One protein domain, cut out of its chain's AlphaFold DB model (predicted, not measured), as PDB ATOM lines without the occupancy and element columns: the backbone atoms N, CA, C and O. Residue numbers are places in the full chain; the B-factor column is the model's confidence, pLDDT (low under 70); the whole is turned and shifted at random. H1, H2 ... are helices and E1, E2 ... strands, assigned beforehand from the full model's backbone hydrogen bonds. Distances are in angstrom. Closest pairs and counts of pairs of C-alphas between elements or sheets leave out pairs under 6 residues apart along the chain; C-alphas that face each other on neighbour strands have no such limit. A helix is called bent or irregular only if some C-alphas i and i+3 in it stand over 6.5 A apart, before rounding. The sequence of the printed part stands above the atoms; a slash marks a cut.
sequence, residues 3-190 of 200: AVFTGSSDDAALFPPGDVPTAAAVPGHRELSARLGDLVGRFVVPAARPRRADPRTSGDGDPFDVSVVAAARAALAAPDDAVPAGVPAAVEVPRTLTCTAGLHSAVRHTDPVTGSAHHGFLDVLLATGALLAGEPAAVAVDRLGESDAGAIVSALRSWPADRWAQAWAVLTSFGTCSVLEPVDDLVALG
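Overview. This is residues 3 to 190 of the 200 residues of an uncharacterized protein of Geodermatophilus amargosae (UniProt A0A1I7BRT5). A small curled sheet of four short parallel strands has H1 over one face, and beyond its E4 edge H3, H4, H5 and H6 form a second part, with H3 in its middle. H7 grazes the sheet, and of the long loop between H2 and H3 residues 81 to 88 stick out. The printed part has 188 residues, under half of them in named elements, in the order E1 H1 E2 E3 H2 H3 H4 H5 H6 E4 H7; the sheet runs E3 E2 E1 E4. The class is mixed, and the whole is compact, with a radius of gyration of the C-alphas of 17.7 A and spans of 48 by 36 by 35 A.

Arrangement. E1, residues 9 to 11, H1, residues 22 to 39, and E2, residues 40 to 46, make a strand-helix-strand unit, two parallel neighbour strands with a helix between, its crossover right-handed. H1 is on the sheet over E2 at a height of 8.7 A; it is irregular, C-alphas 35 and 38 being 9.4 A apart. N 41 and O 9 are 2.8 A apart, within hydrogen-bond range. E2 also pairs with E3, residues 66 to 69, with N 67 and O 43 at 2.9 A. H2, residues 72 to 75, touches no helix. The hub is H3, residues 121 to 132. It forms a helical hairpin with H4, residues 137 to 145, at a shallow tilt of 10 degrees; their closest C-alphas, of Ala 127 and Ala 140, are 4.2 A apart. With residues 122 to 126 alone H3 touches H5, residues 149 to 157, the closest C-alphas being those of Asp 123 and Ile 152, 7.1 A. H3 also touches H6, residues 161 to 171, about perpendicular at 75 degrees, closest at the C-alphas of Gly 129 and Ala 167, 5.1 A. E4, residues 174 to 176, pairs with E1, N 10 and O 174 being 2.8 A apart. H7, residues 180 to 188, only grazes the sheet with residues 180 to 183. O i to N i+4 pairs are within range throughout H3, H4, H5, H6 and H7, and in 11 of 14 pairs in H1; H2 is too short for one.

Along the chain. E1 begins at C-alpha 9 (30.282, -24.812, 13.679). H1 is 21.5 A long, E2 18.4 A, H3 16.4 A and H6 15.4 A. H7 ends at C-alpha 188 (18.067, -19.835, 3.898).

Size, cuts and confidence. The C-alphas of Ala 85 and Gly 150, the two farthest apart, are 51.8 A apart. The printed part has no cut. The links E2 to E3 and H2 to H3 are long. The mean pLDDT of the printed part is 71.0; residues 46 to 64 and 66 to 103 are among those under 70.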
ATOM      1  N   ALA A   3      20.076 -32.823  13.400       70.56
ATOM      2  CA  ALA A   3      21.051 -33.723  14.027       70.56
ATOM      3  C   ALA A   3      22.313 -34.019  13.187       70.56
ATOM      4  O   ALA A   3      23.299 -34.487  13.741       70.56
ATOM      5  N   VAL A   4      22.309 -33.778  11.863       78.38
ATOM      6  CA  VAL A   4      23.527 -33.970  11.048       78.38
ATOM      7  C   VAL A   4      24.495 -32.787  11.139       78.38
ATOM      8  O   VAL A   4      25.632 -32.924  10.712       78.38
ATOM      9  N   PHE A   5      24.063 -31.650  11.692       80.69
ATOM     10  CA  PHE A   5      24.883 -30.445  11.872       80.69
ATOM     11  C   PHE A   5      25.297 -30.220  13.334       80.69
ATOM     12  O   PHE A   5      25.865 -29.176  13.658       80.69
ATOM     13  N   THR A   6      25.022 -31.182  14.216       82.56
ATOM     14  CA  THR A   6      25.428 -31.121  15.620       82.56
ATOM     15  C   THR A   6      26.951 -30.978  15.730       82.56
ATOM     16  O   THR A   6      27.690 -31.776  15.162       82.56
ATOM     17  N   GLY A   7      27.410 -29.946  16.437       79.25
ATOM     18  CA  GLY A   7      28.811 -29.614  16.679       79.25
ATOM     19  C   GLY A   7      29.579 -29.152  15.442       79.25
ATOM     20  O   GLY A   7      30.806 -29.139  15.472       79.25
ATOM     21  N   SER A   8      28.895 -28.816  14.344       80.06
ATOM     22  CA  SER A   8      29.573 -28.560  13.068       80.06
ATOM     23  C   SER A   8      30.248 -27.190  12.987       80.06
ATOM     24  O   SER A   8      31.225 -27.059  12.254       80.06
ATOM     25  N   SER A   9      29.759 -26.184  13.723       82.75
ATOM     26  CA  SER A   9      30.282 -24.812  13.679       82.75
ATOM     27  C   SER A   9      31.147 -24.494  14.896       82.75
ATOM     28  O   SER A   9      30.637 -24.118  15.951       82.75
ATOM     29  N   ASP A  10      32.463 -24.609  14.741       82.44
ATOM     30  CA  ASP A  10      33.429 -24.199  15.756       82.44
ATOM     31  C   ASP A  10      33.542 -22.661  15.803       82.44
ATOM     32  O   ASP A  10      33.666 -21.984  14.776       82.44
ATOM     33  N   ASP A  11      33.536 -22.103  17.012       82.81
ATOM     34  CA  ASP A  11      33.620 -20.664  17.253       82.81
ATOM     35  C   ASP A  11      35.079 -20.196  17.234       82.81
ATOM     36  O   ASP A  11      35.832 -20.374  18.193       82.81
ATOM     37  N   ALA A  12      35.476 -19.575  16.130       82.56
ATOM     38  CA  ALA A  12      36.796 -19.009  15.908       82.56
ATOM     39  C   ALA A  12      36.808 -17.474  16.012       82.56
ATOM     40  O   ALA A  12      37.636 -16.826  15.371       82.56
ATOM     41  N   ALA A  13      35.947 -16.871  16.844       83.56
ATOM     42  CA  ALA A  13      35.862 -15.415  17.034       83.56
ATOM     43  C   ALA A  13      37.202 -14.736  17.392       83.56
ATOM     44  O   ALA A  13      37.373 -13.535  17.200       83.56
ATOM     45  N   LEU A  14      38.171 -15.493  17.913       78.94
ATOM     46  CA  LEU A  14      39.511 -15.011  18.255       78.94
ATOM     47  C   LEU A  14      40.443 -14.788  17.052       78.94
ATOM     48  O   LEU A  14      41.540 -14.260  17.253       78.94
ATOM     49  N   PHE A  15      40.063 -15.248  15.861       74.75
ATOM     50  CA  PHE A  15      40.857 -15.170  14.637       74.75
ATOM     51  C   PHE A  15      40.303 -14.080  13.709       74.75
ATOM     52  O   PHE A  15      39.107 -13.780  13.773       74.75
ATOM     53  N   PRO A  16      41.133 -13.495  12.826       67.56
ATOM     54  CA  PRO A  16      40.654 -12.556  11.820       67.56
ATOM     55  C   PRO A  16      39.534 -13.158  10.955       67.56
ATOM     56  O   PRO A  16      39.614 -14.343  10.615       67.56
ATOM     57  N   PRO A  17      38.522 -12.362  10.561       68.19
ATOM     58  CA  PRO A  17      38.339 -10.931  10.856       68.19
ATOM     59  C   PRO A  17      37.699 -10.623  12.225       68.19
ATOM     60  O   PRO A  17      37.492  -9.455  12.541       68.19
ATOM     61  N   GLY A  18      37.343 -11.637  13.018       68.81
ATOM     62  CA  GLY A  18      36.652 -11.449  14.297       68.81
ATOM     63  C   GLY A  18      37.515 -10.751  15.348       68.81
ATOM     64  O   GLY A  18      37.041  -9.830  16.007       68.81
ATOM     65  N   ASP A  19      38.772 -11.191  15.498       79.31
ATOM     66  CA  ASP A  19      39.791 -10.632  16.408       79.31
ATOM     67  C   ASP A  19      39.257 -10.258  17.813       79.31
ATOM     68  O   ASP A  19      39.739  -9.330  18.474       79.31
ATOM     69  N   VAL A  20      38.251 -10.996  18.299       83.25
ATOM     70  CA  VAL A  20      37.526 -10.654  19.522       83.25
ATOM     71  C   VAL A  20      38.466 -10.817  20.723       83.25
ATOM     72  O   VAL A  20      39.128 -11.854  20.872       83.25
ATOM     73  N   PRO A  21      38.541  -9.832  21.640       82.19
ATOM     74  CA  PRO A  21      39.324  -9.974  22.861       82.19
ATOM     75  C   PRO A  21      38.864 -11.182  23.687       82.19
ATOM     76  O   PRO A  21      37.669 -11.395  23.871       82.19
ATOM     77  N   THR A  22      39.799 -11.946  24.269       74.56
ATOM     78  CA  THR A  22      39.495 -13.186  25.022       74.56
ATOM     79  C   THR A  22      38.423 -12.998  26.094       74.56
ATOM     80  O   THR A  22      37.558 -13.853  26.258       74.56
ATOM     81  N   ALA A  23      38.472 -11.863  26.799       76.88
ATOM     82  CA  ALA A  23      37.533 -11.525  27.863       76.88
ATOM     83  C   ALA A  23      36.085 -11.358  27.369       76.88
ATOM     84  O   ALA A  23      35.161 -11.560  28.149       76.88
ATOM     85  N   ALA A  24      35.891 -11.006  26.094       81.12
ATOM     86  CA  ALA A  24      34.580 -10.873  25.460       81.12
ATOM     87  C   ALA A  24      34.174 -12.137  24.681       81.12
ATOM     88  O   ALA A  24      32.995 -12.475  24.633       81.12
ATOM     89  N   ALA A  25      35.144 -12.863  24.121       79.94
ATOM     90  CA  ALA A  25      34.886 -14.047  23.307       79.94
ATOM     91  C   ALA A  25      34.300 -15.221  24.110       79.94
ATOM     92  O   ALA A  25      33.397 -15.887  23.627       79.94
ATOM     93  N   VAL A  26      34.755 -15.450  25.351       81.38
ATOM     94  CA  VAL A  26      34.223 -16.543  26.191       81.38
ATOM     95  C   VAL A  26      32.750 -16.314  26.582       81.38
ATOM     96  O   VAL A  26      31.947 -17.231  26.407       81.38
ATOM     97  N   PRO A  27      32.339 -15.124  27.071       82.62
ATOM     98  CA  PRO A  27      30.919 -14.821  27.251       82.62
ATOM     99  C   PRO A  27      30.102 -14.936  25.957       82.62
ATOM    100  O   PRO A  27      29.017 -15.510  25.988       82.62
ATOM    101  N   GLY A  28      30.634 -14.453  24.827       84.56
ATOM    102  CA  GLY A  28      29.962 -14.548  23.526       84.56
ATOM    103  C   GLY A  28      29.728 -15.994  23.078       84.56
ATOM    104  O   GLY A  28      28.618 -16.342  22.688       84.56
ATOM    105  N   HIS A  29      30.732 -16.860  23.224       83.38
ATOM    106  CA  HIS A  29      30.619 -18.291  22.933       83.38
ATOM    107  C   HIS A  29      29.513 -18.970  23.755       83.38
ATOM    108  O   HIS A  29      28.728 -19.766  23.236       83.38
ATOM    109  N   ARG A  30      29.410 -18.628  25.047       82.69
ATOM    110  CA  ARG A  30      28.366 -19.157  25.940       82.69
ATOM    111  C   ARG A  30      26.970 -18.698  25.527       82.69
ATOM    112  O   ARG A  30      26.048 -19.506  25.519       82.69
ATOM    113  N   GLU A  31      26.814 -17.429  25.162       87.50
ATOM    114  CA  GLU A  31      25.542 -16.905  24.654       87.50
ATOM    115  C   GLU A  31      25.132 -17.601  23.348       87.50
ATOM    116  O   GLU A  31      23.978 -18.004  23.195       87.50
ATOM    117  N   LEU A  32      26.083 -17.805  22.431       86.44
ATOM    118  CA  LEU A  32      25.854 -18.544  21.190       86.44
ATOM    119  C   LEU A  32      25.422 -19.983  21.462       86.44
ATOM    120  O   LEU A  32      24.432 -20.426  20.887       86.44
ATOM    121  N   SER A  33      26.116 -20.677  22.363       84.88
ATOM    122  CA  SER A  33      25.789 -22.051  22.758       84.88
ATOM    123  C   SER A  33      24.396 -22.137  23.381       84.88
ATOM    124  O   SER A  33      23.616 -23.019  23.039       84.88
ATOM    125  N   ALA A  34      24.025 -21.172  24.228       85.31
ATOM    126  CA  ALA A  34      22.686 -21.102  24.808       85.31
ATOM    127  C   ALA A  34      21.593 -20.829  23.760       85.31
ATOM    128  O   ALA A  34      20.471 -21.310  23.903       85.31
ATOM    129  N   ARG A  35      21.901 -20.054  22.711       87.06
ATOM    130  CA  ARG A  35      20.929 -19.675  21.674       87.06
ATOM    131  C   ARG A  35      20.763 -20.722  20.576       87.06
ATOM    132  O   ARG A  35      19.658 -20.906  20.080       87.06
ATOM    133  N   LEU A  36      21.858 -21.333  20.138       84.12
ATOM    134  CA  LEU A  36      21.903 -22.223  18.973       84.12
ATOM    135  C   LEU A  36      22.019 -23.704  19.362       84.12
ATOM    136  O   LEU A  36      21.922 -24.571  18.491       84.12
ATOM    137  N   GLY A  37      22.205 -23.984  20.655       86.81
ATOM    138  CA  GLY A  37      22.302 -25.324  21.214       86.81
ATOM    139  C   GLY A  37      23.403 -26.136  20.547       86.81
ATOM    140  O   GLY A  37      24.505 -25.650  20.294       86.81
ATOM    141  N   ASP A  38      23.045 -27.366  20.195       85.38
ATOM    142  CA  ASP A  38      23.934 -28.381  19.638       85.38
ATOM    143  C   ASP A  38      24.582 -28.012  18.298       85.38
ATOM    144  O   ASP A  38      25.415 -28.769  17.824       85.38
ATOM    145  N   LEU A  39      24.224 -26.903  17.643       85.38
ATOM    146  CA  LEU A  39      24.898 -26.468  16.411       85.38
ATOM    147  C   LEU A  39      26.292 -25.883  16.681       85.38
ATOM    148  O   LEU A  39      27.156 -25.931  15.800       85.38
ATOM    149  N   VAL A  40      26.507 -25.335  17.881       84.62
ATOM    150  CA  VAL A  40      27.789 -24.743  18.275       84.62
ATOM    151  C   VAL A  40      28.756 -25.855  18.667       84.62
ATOM    152  O   VAL A  40      28.471 -26.673  19.537       84.62
ATOM    153  N   GLY A  41      29.890 -25.891  17.979       82.44
ATOM    154  CA  GLY A  41      30.998 -26.794  18.243       82.44
ATOM    155  C   GLY A  41      31.978 -26.217  19.262       82.44
ATOM    156  O   GLY A  41      31.616 -25.564  20.241       82.44
ATOM    157  N   ARG A  42      33.261 -26.464  19.028       83.75
ATOM    158  CA  ARG A  42      34.358 -26.134  19.941       83.75
ATOM    159  C   ARG A  42      34.689 -24.646  19.877       83.75
ATOM    160  O   ARG A  42      34.635 -24.030  18.816       83.75
ATOM    161  N   PHE A  43      35.152 -24.080  20.986       78.31
ATOM    162  CA  PHE A  43      35.757 -22.747  20.993       78.31
ATOM    163  C   PHE A  43      37.218 -22.824  20.530       78.31
ATOM    164  O   PHE A  43      38.047 -23.495  21.153       78.31
ATOM    165  N   VAL A  44      37.559 -22.147  19.436       75.38
ATOM    166  CA  VAL A  44      38.877 -22.222  18.799       75.38
ATOM    167  C   VAL A  44      39.803 -21.144  19.355       75.38
ATOM    168  O   VAL A  44      39.503 -19.951  19.311       75.38
ATOM    169  N   VAL A  45      40.980 -21.545  19.840       71.50
ATOM    170  CA  VAL A  45      41.962 -20.656  20.478       71.50
ATOM    171  C   VAL A  45      43.337 -20.765  19.807       71.50
ATOM    172  O   VAL A  45      43.761 -21.862  19.447       71.50
ATOM    173  N   PRO A  46      44.089 -19.662  19.639       66.56
ATOM    174  CA  PRO A  46      45.435 -19.738  19.079       66.56
ATOM    175  C   PRO A  46      46.438 -20.281  20.108       66.56
ATOM    176  O   PRO A  46      46.474 -19.829  21.253       66.56
ATOM    177  N   ALA A  47      47.313 -21.197  19.685       64.44
ATOM    178  CA  ALA A  47      48.304 -21.853  20.548       64.44
ATOM    179  C   ALA A  47      49.310 -20.885  21.197       64.44
ATOM    180  O   ALA A  47      49.828 -21.151  22.276       64.44
ATOM    181  N   ALA A  48      49.581 -19.743  20.555       57.09
ATOM    182  CA  ALA A  48      50.586 -18.771  20.992       57.09
ATOM    183  C   ALA A  48      50.097 -17.782  22.072       57.09
ATOM    184  O   ALA A  48      50.725 -16.741  22.279       57.09
ATOM    185  N   ARG A  49      48.977 -18.045  22.761       54.47
ATOM    186  CA  ARG A  49      48.492 -17.112  23.789       54.47
ATOM    187  C   ARG A  49      49.326 -17.180  25.077       54.47
ATOM    188  O   ARG A  49      49.682 -18.265  25.533       54.47
ATOM    189  N   PRO A  50      49.610 -16.029  25.716       43.25
ATOM    190  CA  PRO A  50      50.261 -16.012  27.019       43.25
ATOM    191  C   PRO A  50      49.367 -16.699  28.064       43.25
ATOM    192  O   PRO A  50      48.169 -16.426  28.123       43.25
ATOM    193  N   ARG A  51      49.966 -17.527  28.937       42.59
ATOM    194  CA  ARG A  51      49.343 -18.307  30.043       42.59
ATOM    195  C   ARG A  51      48.369 -17.544  30.969       42.59
ATOM    196  O   ARG A  51      47.785 -18.144  31.860       42.59
ATOM    197  N   ARG A  52      48.223 -16.226  30.819       39.44
ATOM    198  CA  ARG A  52      47.464 -15.338  31.712       39.44
ATOM    199  C   ARG A  52      45.962 -15.261  31.413       39.44
ATOM    200  O   ARG A  52      45.244 -14.678  32.215       39.44
ATOM    201  N   ALA A  53      45.503 -15.829  30.299       48.81
ATOM    202  CA  ALA A  53      44.089 -15.915  29.938       48.81
ATOM    203  C   ALA A  53      43.792 -17.316  29.389       48.81
ATOM    204  O   ALA A  53      43.647 -17.488  28.181       48.81
ATOM    205  N   ASP A  54      43.776 -18.328  30.262       53.84
ATOM    206  CA  ASP A  54      43.210 -19.623  29.889       53.84
ATOM    207  C   ASP A  54      41.681 -19.432  29.770       53.84
ATOM    208  O   ASP A  54      41.023 -19.062  30.753       53.84
ATOM    209  N   PRO A  55      41.086 -19.609  28.580       52.47
ATOM    210  CA  PRO A  55      39.641 -19.495  28.419       52.47
ATOM    211  C   PRO A  55      38.886 -20.525  29.273       52.47
ATOM    212  O   PRO A  55      37.757 -20.250  29.666       52.47
ATOM    213  N   ARG A  56      39.534 -21.633  29.672       52.03
ATOM    214  CA  ARG A  56      38.980 -22.626  30.608       52.03
ATOM    215  C   ARG A  56      38.874 -22.116  32.046       52.03
ATOM    216  O   ARG A  56      38.120 -22.677  32.828       52.03
ATOM    217  N   THR A  57      39.623 -21.073  32.413       48.78
ATOM    218  CA  THR A  57      39.614 -20.498  33.772       48.78
ATOM    219  C   THR A  57      38.868 -19.166  33.850       48.78
ATOM    220  O   THR A  57      38.832 -18.535  34.904       48.78
ATOM    221  N   SER A  58      38.311 -18.694  32.734       50.56
ATOM    222  CA  SER A  58      37.658 -17.387  32.647       50.56
ATOM    223  C   SER A  58      36.158 -17.507  32.970       50.56
ATOM    224  O   SER A  58      35.301 -17.484  32.089       50.56
ATOM    225  N   GLY A  59      35.843 -17.627  34.263       54.47
ATOM    226  CA  GLY A  59      34.493 -17.453  34.825       54.47
ATOM    227  C   GLY A  59      33.748 -18.735  35.234       54.47
ATOM    228  O   GLY A  59      33.941 -19.791  34.641       54.47
ATOM    229  N   ASP A  60      32.860 -18.567  36.218       55.72
ATOM    230  CA  ASP A  60      32.105 -19.554  37.028       55.72
ATOM    231  C   ASP A  60      30.996 -20.341  36.273       55.72
ATOM    232  O   ASP A  60      29.935 -20.624  36.823       55.72
ATOM    233  N   GLY A  61      31.189 -20.639  34.984       59.31
ATOM    234  CA  GLY A  61      30.177 -21.274  34.120       59.31
ATOM    235  C   GLY A  61      30.520 -22.702  33.692       59.31
ATOM    236  O   GLY A  61      31.661 -23.138  33.856       59.31
ATOM    237  N   ASP A  62      29.544 -23.390  33.088       63.16
ATOM    238  CA  ASP A  62      29.692 -24.772  32.614       63.16
ATOM    239  C   ASP A  62      30.895 -24.944  31.665       63.16
ATOM    240  O   ASP A  62      31.213 -24.033  30.880       63.16
ATOM    241  N   PRO A  63      31.596 -26.091  31.746       67.06
ATOM    242  CA  PRO A  63      32.710 -26.393  30.861       67.06
ATOM    243  C   PRO A  63      32.228 -26.577  29.415       67.06
ATOM    244  O   PRO A  63      31.166 -27.145  29.175       67.06
ATOM    245  N   PHE A  64      33.043 -26.137  28.456       66.81
ATOM    246  CA  PHE A  64      32.833 -26.325  27.017       66.81
ATOM    247  C   PHE A  64      34.126 -26.806  26.346       66.81
ATOM    248  O   PHE A  64      35.227 -26.602  26.874       66.81
ATOM    249  N   ASP A  65      33.995 -27.440  25.181       71.12
ATOM    250  CA  ASP A  65      35.131 -27.984  24.441       71.12
ATOM    251  C   ASP A  65      35.966 -26.879  23.781       71.12
ATOM    252  O   ASP A  65      35.446 -25.938  23.181       71.12
ATOM    253  N   VAL A  66      37.293 -27.012  23.859       61.53
ATOM    254  CA  VAL A  66      38.252 -26.053  23.291       61.53
ATOM    255  C   VAL A  66      39.118 -26.746  22.245       61.53
ATOM    256  O   VAL A  66      39.727 -27.779  22.522       61.53
ATOM    257  N   SER A  67      39.225 -26.143  21.062       66.88
ATOM    258  CA  SER A  67      40.158 -26.548  20.006       66.88
ATOM    259  C   SER A  67      41.330 -25.569  19.943       66.88
ATOM    260  O   SER A  67      41.131 -24.357  19.945       66.88
ATOM    261  N   VAL A  68      42.570 -26.063  19.899       59.81
ATOM    262  CA  VAL A  68      43.772 -25.213  19.875       59.81
ATOM    263  C   VAL A  68      44.391 -25.233  18.480       59.81
ATOM    264  O   VAL A  68      44.872 -26.269  18.029       59.81
ATOM    265  N   VAL A  69      44.455 -24.079  17.815       61.91
ATOM    266  CA  VAL A  69      45.109 -23.940  16.507       61.91
ATOM    267  C   VAL A  69      46.527 -23.416  16.691       61.91
ATOM    268  O   VAL A  69      46.754 -22.271  17.090       61.91
ATOM    269  N   ALA A  70      47.502 -24.262  16.369       56.34
ATOM    270  CA  ALA A  70      48.894 -23.869  16.217       56.34
ATOM    271  C   ALA A  70      49.196 -23.605  14.738       56.34
ATOM    272  O   ALA A  70      48.828 -24.395  13.870       56.34
ATOM    273  N   ALA A  71      49.916 -22.522  14.435       46.22
ATOM    274  CA  ALA A  71      50.484 -22.365  13.101       46.22
ATOM    275  C   ALA A  71      51.396 -23.571  12.817       46.22
ATOM    276  O   ALA A  71      52.251 -23.886  13.645       46.22
ATOM    277  N   ALA A  72      51.256 -24.221  11.657       35.62
ATOM    278  CA  ALA A  72      52.002 -25.441  11.317       35.62
ATOM    279  C   ALA A  72      53.524 -25.295  11.529       35.62
ATOM    280  O   ALA A  72      54.196 -26.204  12.003       35.62
ATOM    281  N   ARG A  73      54.065 -24.099  11.266       28.61
ATOM    282  CA  ARG A  73      55.483 -23.776  11.468       28.61
ATOM    283  C   ARG A  73      55.887 -23.602  12.945       28.61
ATOM    284  O   ARG A  73      57.047 -23.808  13.269       28.61
ATOM    285  N   ALA A  74      54.953 -23.235  13.823       37.69
ATOM    286  CA  ALA A  74      55.154 -23.153  15.273       37.69
ATOM    287  C   ALA A  74      54.968 -24.518  15.957       37.69
ATOM    288  O   ALA A  74      55.714 -24.838  16.877       37.69
ATOM    289  N   ALA A  75      54.039 -25.345  15.466       37.31
ATOM    290  CA  ALA A  75      53.857 -26.727  15.921       37.31
ATOM    291  C   ALA A  75      55.108 -27.587  15.667       37.31
ATOM    292  O   ALA A  75      55.485 -28.394  16.505       37.31
ATOM    293  N   LEU A  76      55.797 -27.355  14.543       36.00
ATOM    294  CA  LEU A  76      57.055 -28.024  14.187       36.00
ATOM    295  C   LEU A  76      58.298 -27.467  14.910       36.00
ATOM    296  O   LEU A  76      59.390 -27.996  14.721       36.00
ATOM    297  N   ALA A  77      58.162 -26.390  15.693       37.25
ATOM    298  CA  ALA A  77      59.276 -25.688  16.341       37.25
ATOM    299  C   ALA A  77      59.172 -25.636  17.877       37.25
ATOM    300  O   ALA A  77      60.031 -25.033  18.521       37.25
ATOM    301  N   ALA A  78      58.129 -26.224  18.471       40.22
ATOM    302  CA  ALA A  78      57.985 -26.271  19.920       40.22
ATOM    303  C   ALA A  78      58.952 -27.317  20.513       40.22
ATOM    304  O   ALA A  78      58.916 -28.467  20.079       40.22
ATOM    305  N   PRO A  79      59.813 -26.956  21.485       38.72
ATOM    306  CA  PRO A  79      60.565 -27.948  22.248       38.72
ATOM    307  C   PRO A  79      59.604 -28.770  23.121       38.72
ATOM    308  O   PRO A  79      58.666 -28.213  23.701       38.72
ATOM    309  N   ASP A  80      59.860 -30.079  23.229       44.53
ATOM    310  CA  ASP A  80      59.073 -31.054  24.013       44.53
ATOM    311  C   ASP A  80      58.833 -30.605  25.474       44.53
ATOM    312  O   ASP A  80      57.836 -30.952  26.107       44.53
ATOM    313  N   ASP A  81      59.712 -29.748  25.991       41.25
ATOM    314  CA  ASP A  81      59.771 -29.284  27.378       41.25
ATOM    315  C   ASP A  81      58.650 -28.292  27.769       41.25
ATOM    316  O   ASP A  81      58.504 -27.938  28.943       41.25
ATOM    317  N   ALA A  82      57.856 -27.801  26.809       47.84
ATOM    318  CA  ALA A  82      56.769 -26.848  27.064       47.84
ATOM    319  C   ALA A  82      55.456 -27.509  27.536       47.84
ATOM    320  O   ALA A  82      54.540 -26.805  27.980       47.84
ATOM    321  N   VAL A  83      55.358 -28.842  27.463       40.16
ATOM    322  CA  VAL A  83      54.177 -29.611  27.874       40.16
ATOM    323  C   VAL A  83      54.339 -30.054  29.336       40.16
ATOM    324  O   VAL A  83      55.259 -30.808  29.648       40.16
ATOM    325  N   PRO A  84      53.470 -29.624  30.272       35.88
ATOM    326  CA  PRO A  84      53.500 -30.128  31.642       35.88
ATOM    327  C   PRO A  84      53.307 -31.650  31.662       35.88
ATOM    328  O   PRO A  84      52.371 -32.167  31.046       35.88
ATOM    329  N   ALA A  85      54.163 -32.365  32.394       30.73
ATOM    330  CA  ALA A  85      54.050 -33.811  32.559       30.73
ATOM    331  C   ALA A  85      52.656 -34.191  33.095       30.73
ATOM    332  O   ALA A  85      52.233 -33.693  34.139       30.73
ATOM    333  N   GLY A  86      51.947 -35.062  32.370       34.31
ATOM    334  CA  GLY A  86      50.599 -35.533  32.717       34.31
ATOM    335  C   GLY A  86      49.467 -35.000  31.832       34.31
ATOM    336  O   GLY A  86      48.336 -35.458  31.975       34.31
ATOM    337  N   VAL A  87      49.748 -34.095  30.890       32.00
ATOM    338  CA  VAL A  87      48.801 -33.732  29.823       32.00
ATOM    339  C   VAL A  87      49.147 -34.556  28.580       32.00
ATOM    340  O   VAL A  87      50.280 -34.454  28.110       32.00
ATOM    341  N   PRO A  88      48.235 -35.367  28.013       26.94
ATOM    342  CA  PRO A  88      48.465 -35.931  26.692       26.94
ATOM    343  C   PRO A  88      48.496 -34.777  25.682       26.94
ATOM    344  O   PRO A  88      47.457 -34.289  25.249       26.94
ATOM    345  N   ALA A  89      49.693 -34.317  25.316       31.89
ATOM    346  CA  ALA A  89      49.893 -33.527  24.110       31.89
ATOM    347  C   ALA A  89      49.782 -34.476  22.914       31.89
ATOM    348  O   ALA A  89      50.773 -34.913  22.334       31.89
ATOM    349  N   ALA A  90      48.550 -34.836  22.569       27.88
ATOM    350  CA  ALA A  90      48.276 -35.299  21.227       27.88
ATOM    351  C   ALA A  90      48.434 -34.080  20.311       27.88
ATOM    352  O   ALA A  90      47.569 -33.210  20.261       27.88
ATOM    353  N   VAL A  91      49.552 -34.003  19.586       33.91
ATOM    354  CA  VAL A  91      49.500 -33.377  18.266       33.91
ATOM    355  C   VAL A  91      48.628 -34.317  17.444       33.91
ATOM    356  O   VAL A  91      49.106 -35.335  16.942       33.91
ATOM    357  N   GLU A  92      47.325 -34.047  17.391       30.42
ATOM    358  CA  GLU A  92      46.468 -34.703  16.413       30.42
ATOM    359  C   GLU A  92      47.015 -34.323  15.039       30.42
ATOM    360  O   GLU A  92      46.882 -33.187  14.594       30.42
ATOM    361  N   VAL A  93      47.674 -35.271  14.368       31.98
ATOM    362  CA  VAL A  93      47.710 -35.263  12.909       31.98
ATOM    363  C   VAL A  93      46.291 -35.651  12.512       31.98
ATOM    364  O   VAL A  93      45.926 -36.816  12.716       31.98
ATOM    365  N   PRO A  94      45.450 -34.715  12.048       33.94
ATOM    366  CA  PRO A  94      44.034 -34.997  11.935       33.94
ATOM    367  C   PRO A  94      43.824 -36.117  10.909       33.94
ATOM    368  O   PRO A  94      44.228 -36.013   9.752       33.94
ATOM    369  N   ARG A  95      43.208 -37.221  11.344       36.97
ATOM    370  CA  ARG A  95      42.583 -38.213  10.442       36.97
ATOM    371  C   ARG A  95      41.222 -37.704   9.932       36.97
ATOM    372  O   ARG A  95      40.585 -38.374   9.127       36.97
ATOM    373  N   THR A  96      40.818 -36.534  10.422       48.78
ATOM    374  CA  THR A  96      39.593 -35.768  10.197       48.78
ATOM    375  C   THR A  96      39.956 -34.380   9.656       48.78
ATOM    376  O   THR A  96      41.044 -33.881   9.912       48.78
ATOM    377  N   LEU A  97      39.097 -33.744   8.864       50.28
ATOM    378  CA  LEU A  97      39.399 -32.473   8.201       50.28
ATOM    379  C   LEU A  97      38.732 -31.300   8.927       50.28
ATOM    380  O   LEU A  97      37.654 -30.892   8.530       50.28
ATOM    381  N   THR A  98      39.377 -30.689   9.922       52.84
ATOM    382  CA  THR A  98      38.864 -29.424  10.478       52.84
ATOM    383  C   THR A  98      39.317 -28.239   9.624       52.84
ATOM    384  O   THR A  98      40.513 -27.965   9.495       52.84
ATOM    385  N   CYS A  99      38.367 -27.507   9.043       60.53
ATOM    386  CA  CYS A  99      38.646 -26.324   8.229       60.53
ATOM    387  C   CYS A  99      38.493 -25.051   9.068       60.53
ATOM    388  O   CYS A  99      37.379 -24.619   9.327       60.53
ATOM    389  N   THR A 100      39.597 -24.438   9.498       53.09
ATOM    390  CA  THR A 100      39.574 -23.332  10.479       53.09
ATOM    391  C   THR A 100      39.645 -21.926   9.872       53.09
ATOM    392  O   THR A 100      39.850 -20.965  10.608       53.09
ATOM    393  N   ALA A 101      39.552 -21.782   8.546       54.44
ATOM    394  CA  ALA A 101      39.603 -20.480   7.881       54.44
ATOM    395  C   ALA A 101      38.768 -20.461   6.591       54.44
ATOM    396  O   ALA A 101      38.906 -21.351   5.752       54.44
ATOM    397  N   GLY A 102      37.960 -19.410   6.415       55.91
ATOM    398  CA  GLY A 102      37.342 -19.055   5.134       55.91
ATOM    399  C   GLY A 102      36.046 -19.780   4.762       55.91
ATOM    400  O   GLY A 102      35.589 -19.598   3.637       55.91
ATOM    401  N   LEU A 103      35.443 -20.564   5.663       65.75
ATOM    402  CA  LEU A 103      34.156 -21.243   5.434       65.75
ATOM    403  C   LEU A 103      32.991 -20.498   6.110       65.75
ATOM    404  O   LEU A 103      32.260 -21.063   6.918       65.75
ATOM    405  N   HIS A 104      32.844 -19.209   5.798       70.06
ATOM    406  CA  HIS A 104      31.771 -18.357   6.339       70.06
ATOM    407  C   HIS A 104      30.416 -18.610   5.678       70.06
ATOM    408  O   HIS A 104      29.381 -18.260   6.235       70.06
ATOM    409  N   SER A 105      30.431 -19.232   4.498       81.94
ATOM    410  CA  SER A 105      29.232 -19.475   3.707       81.94
ATOM    411  C   SER A 105      29.024 -20.957   3.451       81.94
ATOM    412  O   SER A 105      29.975 -21.736   3.331       81.94
ATOM    413  N   ALA A 106      27.761 -21.347   3.321       84.81
ATOM    414  CA  ALA A 106      27.381 -22.712   2.981       84.81
ATOM    415  C   ALA A 106      27.872 -23.122   1.595       84.81
ATOM    416  O   ALA A 106      28.254 -24.274   1.402       84.81
ATOM    417  N   VAL A 107      27.909 -22.173   0.662       87.12
ATOM    418  CA  VAL A 107      28.255 -22.389  -0.745       87.12
ATOM    419  C   VAL A 107      29.450 -21.526  -1.135       87.12
ATOM    420  O   VAL A 107      29.698 -20.461  -0.556       87.12
ATOM    421  N   ARG A 108      30.196 -21.996  -2.131       84.69
ATOM    422  CA  ARG A 108      31.289 -21.285  -2.776       84.69
ATOM    423  C   ARG A 108      30.869 -19.872  -3.153       84.69
ATOM    424  O   ARG A 108      29.845 -19.654  -3.797       84.69
ATOM    425  N   HIS A 109      31.707 -18.913  -2.800       81.00
ATOM    426  CA  HIS A 109      31.485 -17.507  -3.094       81.00
ATOM    427  C   HIS A 109      32.796 -16.831  -3.479       81.00
ATOM    428  O   HIS A 109      33.893 -17.370  -3.311       81.00
ATOM    429  N   THR A 110      32.678 -15.633  -4.036       80.69
ATOM    430  CA  THR A 110      33.821 -14.768  -4.310       80.69
ATOM    431  C   THR A 110      33.777 -13.608  -3.337       80.69
ATOM    432  O   THR A 110      32.755 -12.932  -3.232       80.69
ATOM    433  N   ASP A 111      34.879 -13.385  -2.631       76.19
ATOM    434  CA  ASP A 111      35.037 -12.228  -1.763       76.19
ATOM    435  C   ASP A 111      34.963 -10.953  -2.628       76.19
ATOM    436  O   ASP A 111      35.756 -10.799  -3.563       76.19
ATOM    437  N   PRO A 112      34.016 -10.037  -2.362       73.56
ATOM    438  CA  PRO A 112      33.814  -8.851  -3.190       73.56
ATOM    439  C   PRO A 112      34.940  -7.815  -3.051       73.56
ATOM    440  O   PRO A 112      35.081  -6.949  -3.913       73.56
ATOM    441  N   VAL A 113      35.729  -7.883  -1.977       72.81
ATOM    442  CA  VAL A 113      36.854  -6.987  -1.690       72.81
ATOM    443  C   VAL A 113      38.137  -7.526  -2.311       72.81
ATOM    444  O   VAL A 113      38.859  -6.780  -2.971       72.81
ATOM    445  N   THR A 114      38.439  -8.809  -2.107       79.31
ATOM    446  CA  THR A 114      39.701  -9.408  -2.573       79.31
ATOM    447  C   THR A 114      39.597 -10.055  -3.954       79.31
ATOM    448  O   THR A 114      40.622 -10.297  -4.589       79.31
ATOM    449  N   GLY A 115      38.384 -10.349  -4.432       74.88
ATOM    450  CA  GLY A 115      38.135 -11.097  -5.669       74.88
ATOM    451  C   GLY A 115      38.512 -12.580  -5.582       74.88
ATOM    452  O   GLY A 115      38.465 -13.285  -6.591       74.88
ATOM    453  N   SER A 116      38.903 -13.062  -4.400       74.12
ATOM    454  CA  SER A 116      39.323 -14.446  -4.184       74.12
ATOM    455  C   SER A 116      38.112 -15.370  -4.114       74.12
ATOM    456  O   SER A 116      37.069 -15.007  -3.575       74.12
ATOM    457  N   ALA A 117      38.239 -16.581  -4.655       75.56
ATOM    458  CA  ALA A 117      37.214 -17.603  -4.496       75.56
ATOM    459  C   ALA A 117      37.419 -18.374  -3.188       75.56
ATOM    460  O   ALA A 117      38.518 -18.860  -2.919       75.56
ATOM    461  N   HIS A 118      36.342 -18.535  -2.429       78.31
ATOM    462  CA  HIS A 118      36.289 -19.276  -1.177       78.31
ATOM    463  C   HIS A 118      35.312 -20.435  -1.331       78.31
ATOM    464  O   HIS A 118      34.225 -20.251  -1.874       78.31
ATOM    465  N   HIS A 119      35.698 -21.630  -0.884       81.06
ATOM    466  CA  HIS A 119      34.799 -22.783  -0.872       81.06
ATOM    467  C   HIS A 119      33.710 -22.603   0.191       81.06
ATOM    468  O   HIS A 119      33.957 -21.977   1.219       81.06
ATOM    469  N   GLY A 120      32.524 -23.166  -0.038       83.56
ATOM    470  CA  GLY A 120      31.515 -23.326   0.999       83.56
ATOM    471  C   GLY A 120      31.697 -24.639   1.751       83.56
ATOM    472  O   GLY A 120      32.212 -25.621   1.206       83.56
ATOM    473  N   PHE A 121      31.264 -24.694   3.011       83.62
ATOM    474  CA  PHE A 121      31.392 -25.930   3.794       83.62
ATOM    475  C   PHE A 121      30.536 -27.079   3.230       83.62
ATOM    476  O   PHE A 121      30.897 -28.244   3.405       83.62
ATOM    477  N   LEU A 122      29.446 -26.793   2.503       87.25
ATOM    478  CA  LEU A 122      28.644 -27.826   1.837       87.25
ATOM    479  C   LEU A 122      29.333 -28.399   0.593       87.25
ATOM    480  O   LEU A 122      29.173 -29.587   0.309       87.25
ATOM    481  N   ASP A 123      30.136 -27.604  -0.113       86.19
ATOM    482  CA  ASP A 123      30.898 -28.063  -1.285       86.19
ATOM    483  C   ASP A 123      32.020 -29.000  -0.850       86.19
ATOM    484  O   ASP A 123      32.231 -30.066  -1.437       86.19
ATOM    485  N   VAL A 124      32.701 -28.625   0.237       82.62
ATOM    486  CA  VAL A 124      33.702 -29.467   0.896       82.62
ATOM    487  C   VAL A 124      33.051 -30.767   1.366       82.62
ATOM    488  O   VAL A 124      33.575 -31.839   1.071       82.62
ATOM    489  N   LEU A 125      31.876 -30.703   2.003       85.12
ATOM    490  CA  LEU A 125      31.140 -31.893   2.431       85.12
ATOM    491  C   LEU A 125      30.784 -32.808   1.246       85.12
ATOM    492  O   LEU A 125      30.999 -34.019   1.326       85.12
ATOM    493  N   LEU A 126      30.288 -32.250   0.135       85.88
ATOM    494  CA  LEU A 126      29.992 -33.000  -1.092       85.88
ATOM    495  C   LEU A 126      31.241 -33.676  -1.669       85.88
ATOM    496  O   LEU A 126      31.179 -34.848  -2.054       85.88
ATOM    497  N   ALA A 127      32.369 -32.968  -1.706       81.88
ATOM    498  CA  ALA A 127      33.645 -33.504  -2.162       81.88
ATOM    499  C   ALA A 127      34.138 -34.644  -1.256       81.88
ATOM    500  O   ALA A 127      34.502 -35.711  -1.753       81.88
ATOM    501  N   THR A 128      34.057 -34.478   0.067       79.38
ATOM    502  CA  THR A 128      34.363 -35.526   1.051       79.38
ATOM    503  C   THR A 128      33.489 -36.756   0.832       79.38
ATOM    504  O   THR A 128      33.998 -37.872   0.740       79.38
ATOM    505  N   GLY A 129      32.176 -36.572   0.679       81.81
ATOM    506  CA  GLY A 129      31.256 -37.676   0.432       81.81
ATOM    507  C   GLY A 129      31.483 -38.380  -0.908       81.81
ATOM    508  O   GLY A 129      31.180 -39.568  -1.014       81.81
ATOM    509  N   ALA A 130      31.997 -37.695  -1.934       78.81
ATOM    510  CA  ALA A 130      32.400 -38.321  -3.196       78.81
ATOM    511  C   ALA A 130      33.634 -39.216  -2.998       78.81
ATOM    512  O   ALA A 130      33.600 -40.394  -3.351       78.81
ATOM    513  N   LEU A 131      34.678 -38.696  -2.346       78.25
ATOM    514  CA  LEU A 131      35.901 -39.454  -2.064       78.25
ATOM    515  C   LEU A 131      35.630 -40.691  -1.197       78.25
ATOM    516  O   LEU A 131      36.160 -41.764  -1.476       78.25
ATOM    517  N   LEU A 132      34.764 -40.575  -0.185       78.00
ATOM    518  CA  LEU A 132      34.380 -41.705   0.672       78.00
ATOM    519  C   LEU A 132      33.591 -42.786  -0.064       78.00
ATOM    520  O   LEU A 132      33.680 -43.958   0.293       78.00
ATOM    521  N   ALA A 133      32.850 -42.412  -1.108       81.69
ATOM    522  CA  ALA A 133      32.159 -43.363  -1.972       81.69
ATOM    523  C   ALA A 133      33.101 -44.055  -2.979       81.69
ATOM    524  O   ALA A 133      32.646 -44.890  -3.756       81.69
ATOM    525  N   GLY A 134      34.399 -43.725  -2.972       78.44
ATOM    526  CA  GLY A 134      35.376 -44.253  -3.922       78.44
ATOM    527  C   GLY A 134      35.277 -43.627  -5.314       78.44
ATOM    528  O   GLY A 134      35.801 -44.197  -6.271       78.44
ATOM    529  N   GLU A 135      34.611 -42.476  -5.441       80.94
ATOM    530  CA  GLU A 135      34.534 -41.750  -6.708       80.94
ATOM    531  C   GLU A 135      35.914 -41.211  -7.122       80.94
ATOM    532  O   GLU A 135      36.760 -40.917  -6.267       80.94
ATOM    533  N   PRO A 136      36.163 -41.021  -8.430       76.31
ATOM    534  CA  PRO A 136      37.397 -40.410  -8.904       76.31
ATOM    535  C   PRO A 136      37.612 -39.012  -8.311       76.31
ATOM    536  O   PRO A 136      36.675 -38.225  -8.193       76.31
ATOM    537  N   ALA A 137      38.871 -38.650  -8.044       70.00
ATOM    538  CA  ALA A 137      39.226 -37.330  -7.510       70.00
ATOM    539  C   ALA A 137      38.702 -36.159  -8.366       70.00
ATOM    540  O   ALA A 137      38.390 -35.102  -7.826       70.00
ATOM    541  N   ALA A 138      38.548 -36.359  -9.680       69.62
ATOM    542  CA  ALA A 138      37.938 -35.379 -10.577       69.62
ATOM    543  C   ALA A 138      36.511 -34.993 -10.143       69.62
ATOM    544  O   ALA A 138      36.182 -33.816 -10.129       69.62
ATOM    545  N   VAL A 139      35.710 -35.957  -9.677       74.25
ATOM    546  CA  VAL A 139      34.355 -35.694  -9.170       74.25
ATOM    547  C   VAL A 139      34.409 -34.814  -7.923       74.25
ATOM    548  O   VAL A 139      33.604 -33.902  -7.781       74.25
ATOM    549  N   ALA A 140      35.364 -35.048  -7.020       75.88
ATOM    550  CA  ALA A 140      35.539 -34.211  -5.835       75.88
ATOM    551  C   ALA A 140      35.961 -32.778  -6.203       75.88
ATOM    552  O   ALA A 140      35.442 -31.826  -5.626       75.88
ATOM    553  N   VAL A 141      36.843 -32.618  -7.195       75.25
ATOM    554  CA  VAL A 141      37.234 -31.302  -7.731       75.25
ATOM    555  C   VAL A 141      36.040 -30.581  -8.357       75.25
ATOM    556  O   VAL A 141      35.846 -29.400  -8.082       75.25
ATOM    557  N   ASP A 142      35.201 -31.287  -9.118       77.06
ATOM    558  CA  ASP A 142      33.980 -30.716  -9.693       77.06
ATOM    559  C   ASP A 142      33.015 -30.250  -8.594       77.06
ATOM    560  O   ASP A 142      32.467 -29.152  -8.677       77.06
ATOM    561  N   ARG A 143      32.854 -31.031  -7.513       84.00
ATOM    562  CA  ARG A 143      32.039 -30.625  -6.352       84.00
ATOM    563  C   ARG A 143      32.590 -29.392  -5.647       84.00
ATOM    564  O   ARG A 143      31.806 -28.529  -5.285       84.00
ATOM    565  N   LEU A 144      33.910 -29.274  -5.507       80.62
ATOM    566  CA  LEU A 144      34.549 -28.076  -4.948       80.62
ATOM    567  C   LEU A 144      34.401 -26.836  -5.843       80.62
ATOM    568  O   LEU A 144      34.583 -25.717  -5.358       80.62
ATOM    569  N   GLY A 145      34.142 -27.028  -7.140       78.56
ATOM    570  CA  GLY A 145      33.910 -25.964  -8.115       78.56
ATOM    571  C   GLY A 145      32.446 -25.539  -8.250       78.56
ATOM    572  O   GLY A 145      32.186 -24.480  -8.823       78.56
ATOM    573  N   GLU A 146      31.507 -26.325  -7.722       86.88
ATOM    574  CA  GLU A 146      30.080 -26.011  -7.759       86.88
ATOM    575  C   GLU A 146      29.794 -24.718  -6.987       86.88
ATOM    576  O   GLU A 146      30.374 -24.451  -5.938       86.88
ATOM    577  N   SER A 147      28.950 -23.864  -7.556       85.81
ATOM    578  CA  SER A 147      28.542 -22.586  -6.954       85.81
ATOM    579  C   SER A 147      27.020 -22.398  -6.990       85.81
ATOM    580  O   SER A 147      26.505 -21.433  -6.427       85.81
ATOM    581  N   ASP A 148      26.279 -23.306  -7.637       91.19
ATOM    582  CA  ASP A 148      24.821 -23.315  -7.626       91.19
ATOM    583  C   ASP A 148      24.295 -23.964  -6.339       91.19
ATOM    584  O   ASP A 148      24.325 -25.184  -6.140       91.19
ATOM    585  N   ALA A 149      23.766 -23.119  -5.454       90.56
ATOM    586  CA  ALA A 149      23.205 -23.542  -4.178       90.56
ATOM    587  C   ALA A 149      22.070 -24.575  -4.323       90.56
ATOM    588  O   ALA A 149      21.938 -25.479  -3.495       90.56
ATOM    589  N   GLY A 150      21.257 -24.477  -5.380       90.44
ATOM    590  CA  GLY A 150      20.166 -25.412  -5.645       90.44
ATOM    591  C   GLY A 150      20.677 -26.807  -6.005       90.44
ATOM    592  O   GLY A 150      20.164 -27.805  -5.489       90.44
ATOM    593  N   ALA A 151      21.716 -26.887  -6.834       91.06
ATOM    594  CA  ALA A 151      22.384 -28.125  -7.216       91.06
ATOM    595  C   ALA A 151      23.029 -28.809  -6.004       91.06
ATOM    596  O   ALA A 151      22.853 -30.017  -5.817       91.06
ATOM    597  N   ILE A 152      23.695 -28.037  -5.142       90.50
ATOM    598  CA  ILE A 152      24.316 -28.526  -3.901       90.50
ATOM    599  C   ILE A 152      23.261 -29.101  -2.960       90.50
ATOM    600  O   ILE A 152      23.357 -30.255  -2.538       90.50
ATOM    601  N   VAL A 153      22.211 -28.328  -2.672       91.81
ATOM    602  CA  VAL A 153      21.124 -28.752  -1.780       91.81
ATOM    603  C   VAL A 153      20.403 -29.977  -2.337       91.81
ATOM    604  O   VAL A 153      20.107 -30.904  -1.585       91.81
ATOM    605  N   SER A 154      20.138 -30.019  -3.643       92.00
ATOM    606  CA  SER A 154      19.514 -31.171  -4.301       92.00
ATOM    607  C   SER A 154      20.375 -32.432  -4.167       92.00
ATOM    608  O   SER A 154      19.881 -33.482  -3.744       92.00
ATOM    609  N   ALA A 155      21.681 -32.320  -4.426       90.75
ATOM    610  CA  ALA A 155      22.621 -33.426  -4.269       90.75
ATOM    611  C   ALA A 155      22.663 -33.928  -2.819       90.75
ATOM    612  O   ALA A 155      22.532 -35.128  -2.579       90.75
ATOM    613  N   LEU A 156      22.758 -33.023  -1.848       89.62
ATOM    614  CA  LEU A 156      22.770 -33.353  -0.424       89.62
ATOM    615  C   LEU A 156      21.461 -34.004   0.048       89.62
ATOM    616  O   LEU A 156      21.481 -34.979   0.798       89.62
ATOM    617  N   ARG A 157      20.302 -33.531  -0.420       89.31
ATOM    618  CA  ARG A 157      18.997 -34.142  -0.098       89.31
ATOM    619  C   ARG A 157      18.821 -35.533  -0.705       89.31
ATOM    620  O   ARG A 157      18.030 -36.311  -0.180       89.31
ATOM    621  N   SER A 158      19.545 -35.848  -1.778       90.62
ATOM    622  CA  SER A 158      19.534 -37.185  -2.384       90.62
ATOM    623  C   SER A 158      20.350 -38.219  -1.597       90.62
ATOM    624  O   SER A 158      20.238 -39.418  -1.856       90.62
ATOM    625  N   TRP A 159      21.184 -37.784  -0.645       91.06
ATOM    626  CA  TRP A 159      22.028 -38.693   0.123       91.06
ATOM    627  C   TRP A 159      21.231 -39.500   1.154       91.06
ATOM    628  O   TRP A 159      20.396 -38.938   1.867       91.06
ATOM    629  N   PRO A 160      21.542 -40.801   1.319       86.81
ATOM    630  CA  PRO A 160      21.061 -41.554   2.467       86.81
ATOM    631  C   PRO A 160      21.670 -40.997   3.764       86.81
ATOM    632  O   PRO A 160      22.771 -40.438   3.758       86.81
ATOM    633  N   ALA A 161      20.972 -41.184   4.888       82.69
ATOM    634  CA  ALA A 161      21.400 -40.681   6.199       82.69
ATOM    635  C   ALA A 161      22.812 -41.158   6.593       82.69
ATOM    636  O   ALA A 161      23.599 -40.383   7.130       82.69
ATOM    637  N   ASP A 162      23.167 -42.395   6.247       83.25
ATOM    638  CA  ASP A 162      24.482 -42.960   6.561       83.25
ATOM    639  C   ASP A 162      25.615 -42.222   5.838       83.25
ATOM    640  O   ASP A 162      26.687 -42.023   6.404       83.25
ATOM    641  N   ARG A 163      25.371 -41.746   4.608       84.62
ATOM    642  CA  ARG A 163      26.363 -40.972   3.847       84.62
ATOM    643  C   ARG A 163      26.570 -39.587   4.452       84.62
ATOM    644  O   ARG A 163      27.705 -39.128   4.523       84.62
ATOM    645  N   TRP A 164      25.495 -38.955   4.925       84.50
ATOM    646  CA  TRP A 164      25.589 -37.722   5.709       84.50
ATOM    647  C   TRP A 164      26.454 -37.917   6.953       84.50
ATOM    648  O   TRP A 164      27.389 -37.151   7.168       84.50
ATOM    649  N   ALA A 165      26.177 -38.964   7.733       79.69
ATOM    650  CA  ALA A 165      26.922 -39.263   8.952       79.69
ATOM    651  C   ALA A 165      28.400 -39.573   8.670       79.69
ATOM    652  O   ALA A 165      29.271 -39.079   9.375       79.69
ATOM    653  N   GLN A 166      28.705 -40.341   7.620       76.88
ATOM    654  CA  GLN A 166      30.082 -40.661   7.227       76.88
ATOM    655  C   GLN A 166      30.860 -39.427   6.760       76.88
ATOM    656  O   GLN A 166      32.012 -39.245   7.150       76.88
ATOM    657  N   ALA A 167      30.241 -38.570   5.943       78.69
ATOM    658  CA  ALA A 167      30.880 -37.348   5.465       78.69
ATOM    659  C   ALA A 167      31.160 -36.377   6.624       78.69
ATOM    660  O   ALA A 167      32.279 -35.874   6.734       78.69
ATOM    661  N   TRP A 168      30.201 -36.192   7.537       77.62
ATOM    662  CA  TRP A 168      30.397 -35.385   8.745       77.62
ATOM    663  C   TRP A 168      31.336 -36.022   9.762       77.62
ATOM    664  O   TRP A 168      32.039 -35.295  10.442       77.62
ATOM    665  N   ALA A 169      31.444 -37.348   9.842       73.38
ATOM    666  CA  ALA A 169      32.451 -37.987  10.690       73.38
ATOM    667  C   ALA A 169      33.881 -37.678  10.216       73.38
ATOM    668  O   ALA A 169      34.802 -37.608  11.026       73.38
ATOM    669  N   VAL A 170      34.075 -37.469   8.909       70.88
ATOM    670  CA  VAL A 170      35.380 -37.112   8.338       70.88
ATOM    671  C   VAL A 170      35.622 -35.608   8.381       70.88
ATOM    672  O   VAL A 170      36.705 -35.201   8.788       70.88
ATOM    673  N   LEU A 171      34.638 -34.784   8.011       68.94
ATOM    674  CA  LEU A 171      34.745 -33.321   8.096       68.94
ATOM    675  C   LEU A 171      34.781 -32.842   9.558       68.94
ATOM    676  O   LEU A 171      35.510 -31.927   9.892       68.94
ATOM    677  N   THR A 172      34.073 -33.523  10.455       71.88
ATOM    678  CA  THR A 172      33.931 -33.236  11.893       71.88
ATOM    679  C   THR A 172      33.307 -31.874  12.197       71.88
ATOM    680  O   THR A 172      32.199 -31.822  12.719       71.88
ATOM    681  N   SER A 173      33.992 -30.785  11.864       72.38
ATOM    682  CA  SER A 173      33.589 -29.410  12.142       72.38
ATOM    683  C   SER A 173      34.336 -28.429  11.232       72.38
ATOM    684  O   SER A 173      35.357 -28.753  10.616       72.38
ATOM    685  N   PHE A 174      33.842 -27.199  11.156       75.62
ATOM    686  CA  PHE A 174      34.526 -26.081  10.519       75.62
ATOM    687  C   PHE A 174      34.525 -24.862  11.443       75.62
ATOM    688  O   PHE A 174      33.560 -24.605  12.153       75.62
ATOM    689  N   GLY A 175      35.623 -24.110  11.431       74.62
ATOM    690  CA  GLY A 175      35.779 -22.882  12.200       74.62
ATOM    691  C   GLY A 175      35.261 -21.668  11.440       74.62
ATOM    692  O   GLY A 175      35.596 -21.471  10.270       74.62
ATOM    693  N   THR A 176      34.501 -20.823  12.129       78.50
ATOM    694  CA  THR A 176      34.012 -19.539  11.617       78.50
ATOM    695  C   THR A 176      34.208 -18.433  12.650       78.50
ATOM    696  O   THR A 176      34.101 -18.663  13.853       78.50
ATOM    697  N   CYS A 177      34.486 -17.206  12.202       77.69
ATOM    698  CA  CYS A 177      34.532 -16.043  13.091       77.69
ATOM    699  C   CYS A 177      33.136 -15.572  13.530       77.69
ATOM    700  O   CYS A 177      33.022 -14.811  14.487       77.69
ATOM    701  N   SER A 178      32.086 -16.012  12.829       84.06
ATOM    702  CA  SER A 178      30.684 -15.769  13.154       84.06
ATOM    703  C   SER A 178      29.908 -17.066  12.976       84.06
ATOM    704  O   SER A 178      29.736 -17.544  11.858       84.06
ATOM    705  N   VAL A 179      29.436 -17.655  14.075       82.69
ATOM    706  CA  VAL A 179      28.616 -18.884  14.039       82.69
ATOM    707  C   VAL A 179      27.220 -18.618  13.468       82.69
ATOM    708  O   VAL A 179      26.581 -19.520  12.938       82.69
ATOM    709  N   LEU A 180      26.750 -17.373  13.531       85.12
ATOM    710  CA  LEU A 180      25.447 -17.001  12.987       85.12
ATOM    711  C   LEU A 180      25.380 -17.136  11.467       85.12
ATOM    712  O   LEU A 180      24.419 -17.694  10.962       85.12
ATOM    713  N   GLU A 181      26.410 -16.676  10.757       85.50
ATOM    714  CA  GLU A 181      26.452 -16.673   9.290       85.50
ATOM    715  C   GLU A 181      26.199 -18.059   8.660       85.50
ATOM    716  O   GLU A 181      25.272 -18.178   7.856       85.50
ATOM    717  N   PRO A 182      26.909 -19.142   9.040       85.06
ATOM    718  CA  PRO A 182      26.633 -20.461   8.482       85.06
ATOM    719  C   PRO A 182      25.267 -21.014   8.911       85.06
ATOM    720  O   PRO A 182      24.655 -21.765   8.152       85.06
ATOM    721  N   VAL A 183      24.762 -20.658  10.099       85.69
ATOM    722  CA  VAL A 183      23.415 -21.063  10.534       85.69
ATOM    723  C   VAL A 183      22.346 -20.373   9.690       85.69
ATOM    724  O   VAL A 183      21.429 -21.044   9.214       85.69
ATOM    725  N   ASP A 184      22.479 -19.070   9.455       88.56
ATOM    726  CA  ASP A 184      21.565 -18.288   8.623       88.56
ATOM    727  C   ASP A 184      21.554 -18.810   7.180       88.56
ATOM    728  O   ASP A 184      20.481 -19.001   6.603       88.56
ATOM    729  N   ASP A 185      22.719 -19.156   6.627       89.56
ATOM    730  CA  ASP A 185      22.825 -19.799   5.317       89.56
ATOM    731  C   ASP A 185      22.096 -21.152   5.279       89.56
ATOM    732  O   ASP A 185      21.323 -21.430   4.359       89.56
ATOM    733  N   LEU A 186      22.285 -22.009   6.287       90.06
ATOM    734  CA  LEU A 186      21.592 -23.300   6.360       90.06
ATOM    735  C   LEU A 186      20.071 -23.143   6.460       90.06
ATOM    736  O   LEU A 186      19.330 -23.959   5.898       90.06
ATOM    737  N   VAL A 187      19.595 -22.111   7.156       89.19
ATOM    738  CA  VAL A 187      18.173 -21.760   7.233       89.19
ATOM    739  C   VAL A 187      17.670 -21.261   5.881       89.19
ATOM    740  O   VAL A 187      16.638 -21.739   5.406       89.19
ATOM    741  N   ALA A 188      18.408 -20.366   5.218       89.44
ATOM    742  CA  ALA A 188      18.067 -19.835   3.898       89.44
ATOM    743  C   ALA A 188      17.994 -20.938   2.826       89.44
ATOM    744  O   ALA A 188      17.116 -20.917   1.962       89.44
ATOM    745  N   LEU A 189      18.859 -21.951   2.922       90.12
ATOM    746  CA  LEU A 189      18.861 -23.143   2.062       90.12
ATOM    747  C   LEU A 189      17.802 -24.195   2.456       90.12
ATOM    748  O   LEU A 189      17.657 -25.237   1.799       90.12
ATOM    749  N   GLY A 190      17.061 -23.962   3.543       88.75
ATOM    750  CA  GLY A 190      16.053 -24.875   4.081       88.75
ATOM    751  C   GLY A 190      16.630 -26.198   4.595       88.75
ATOM    752  O   GLY A 190      15.925 -27.215   4.606       88.75
TER     753      GLY A 190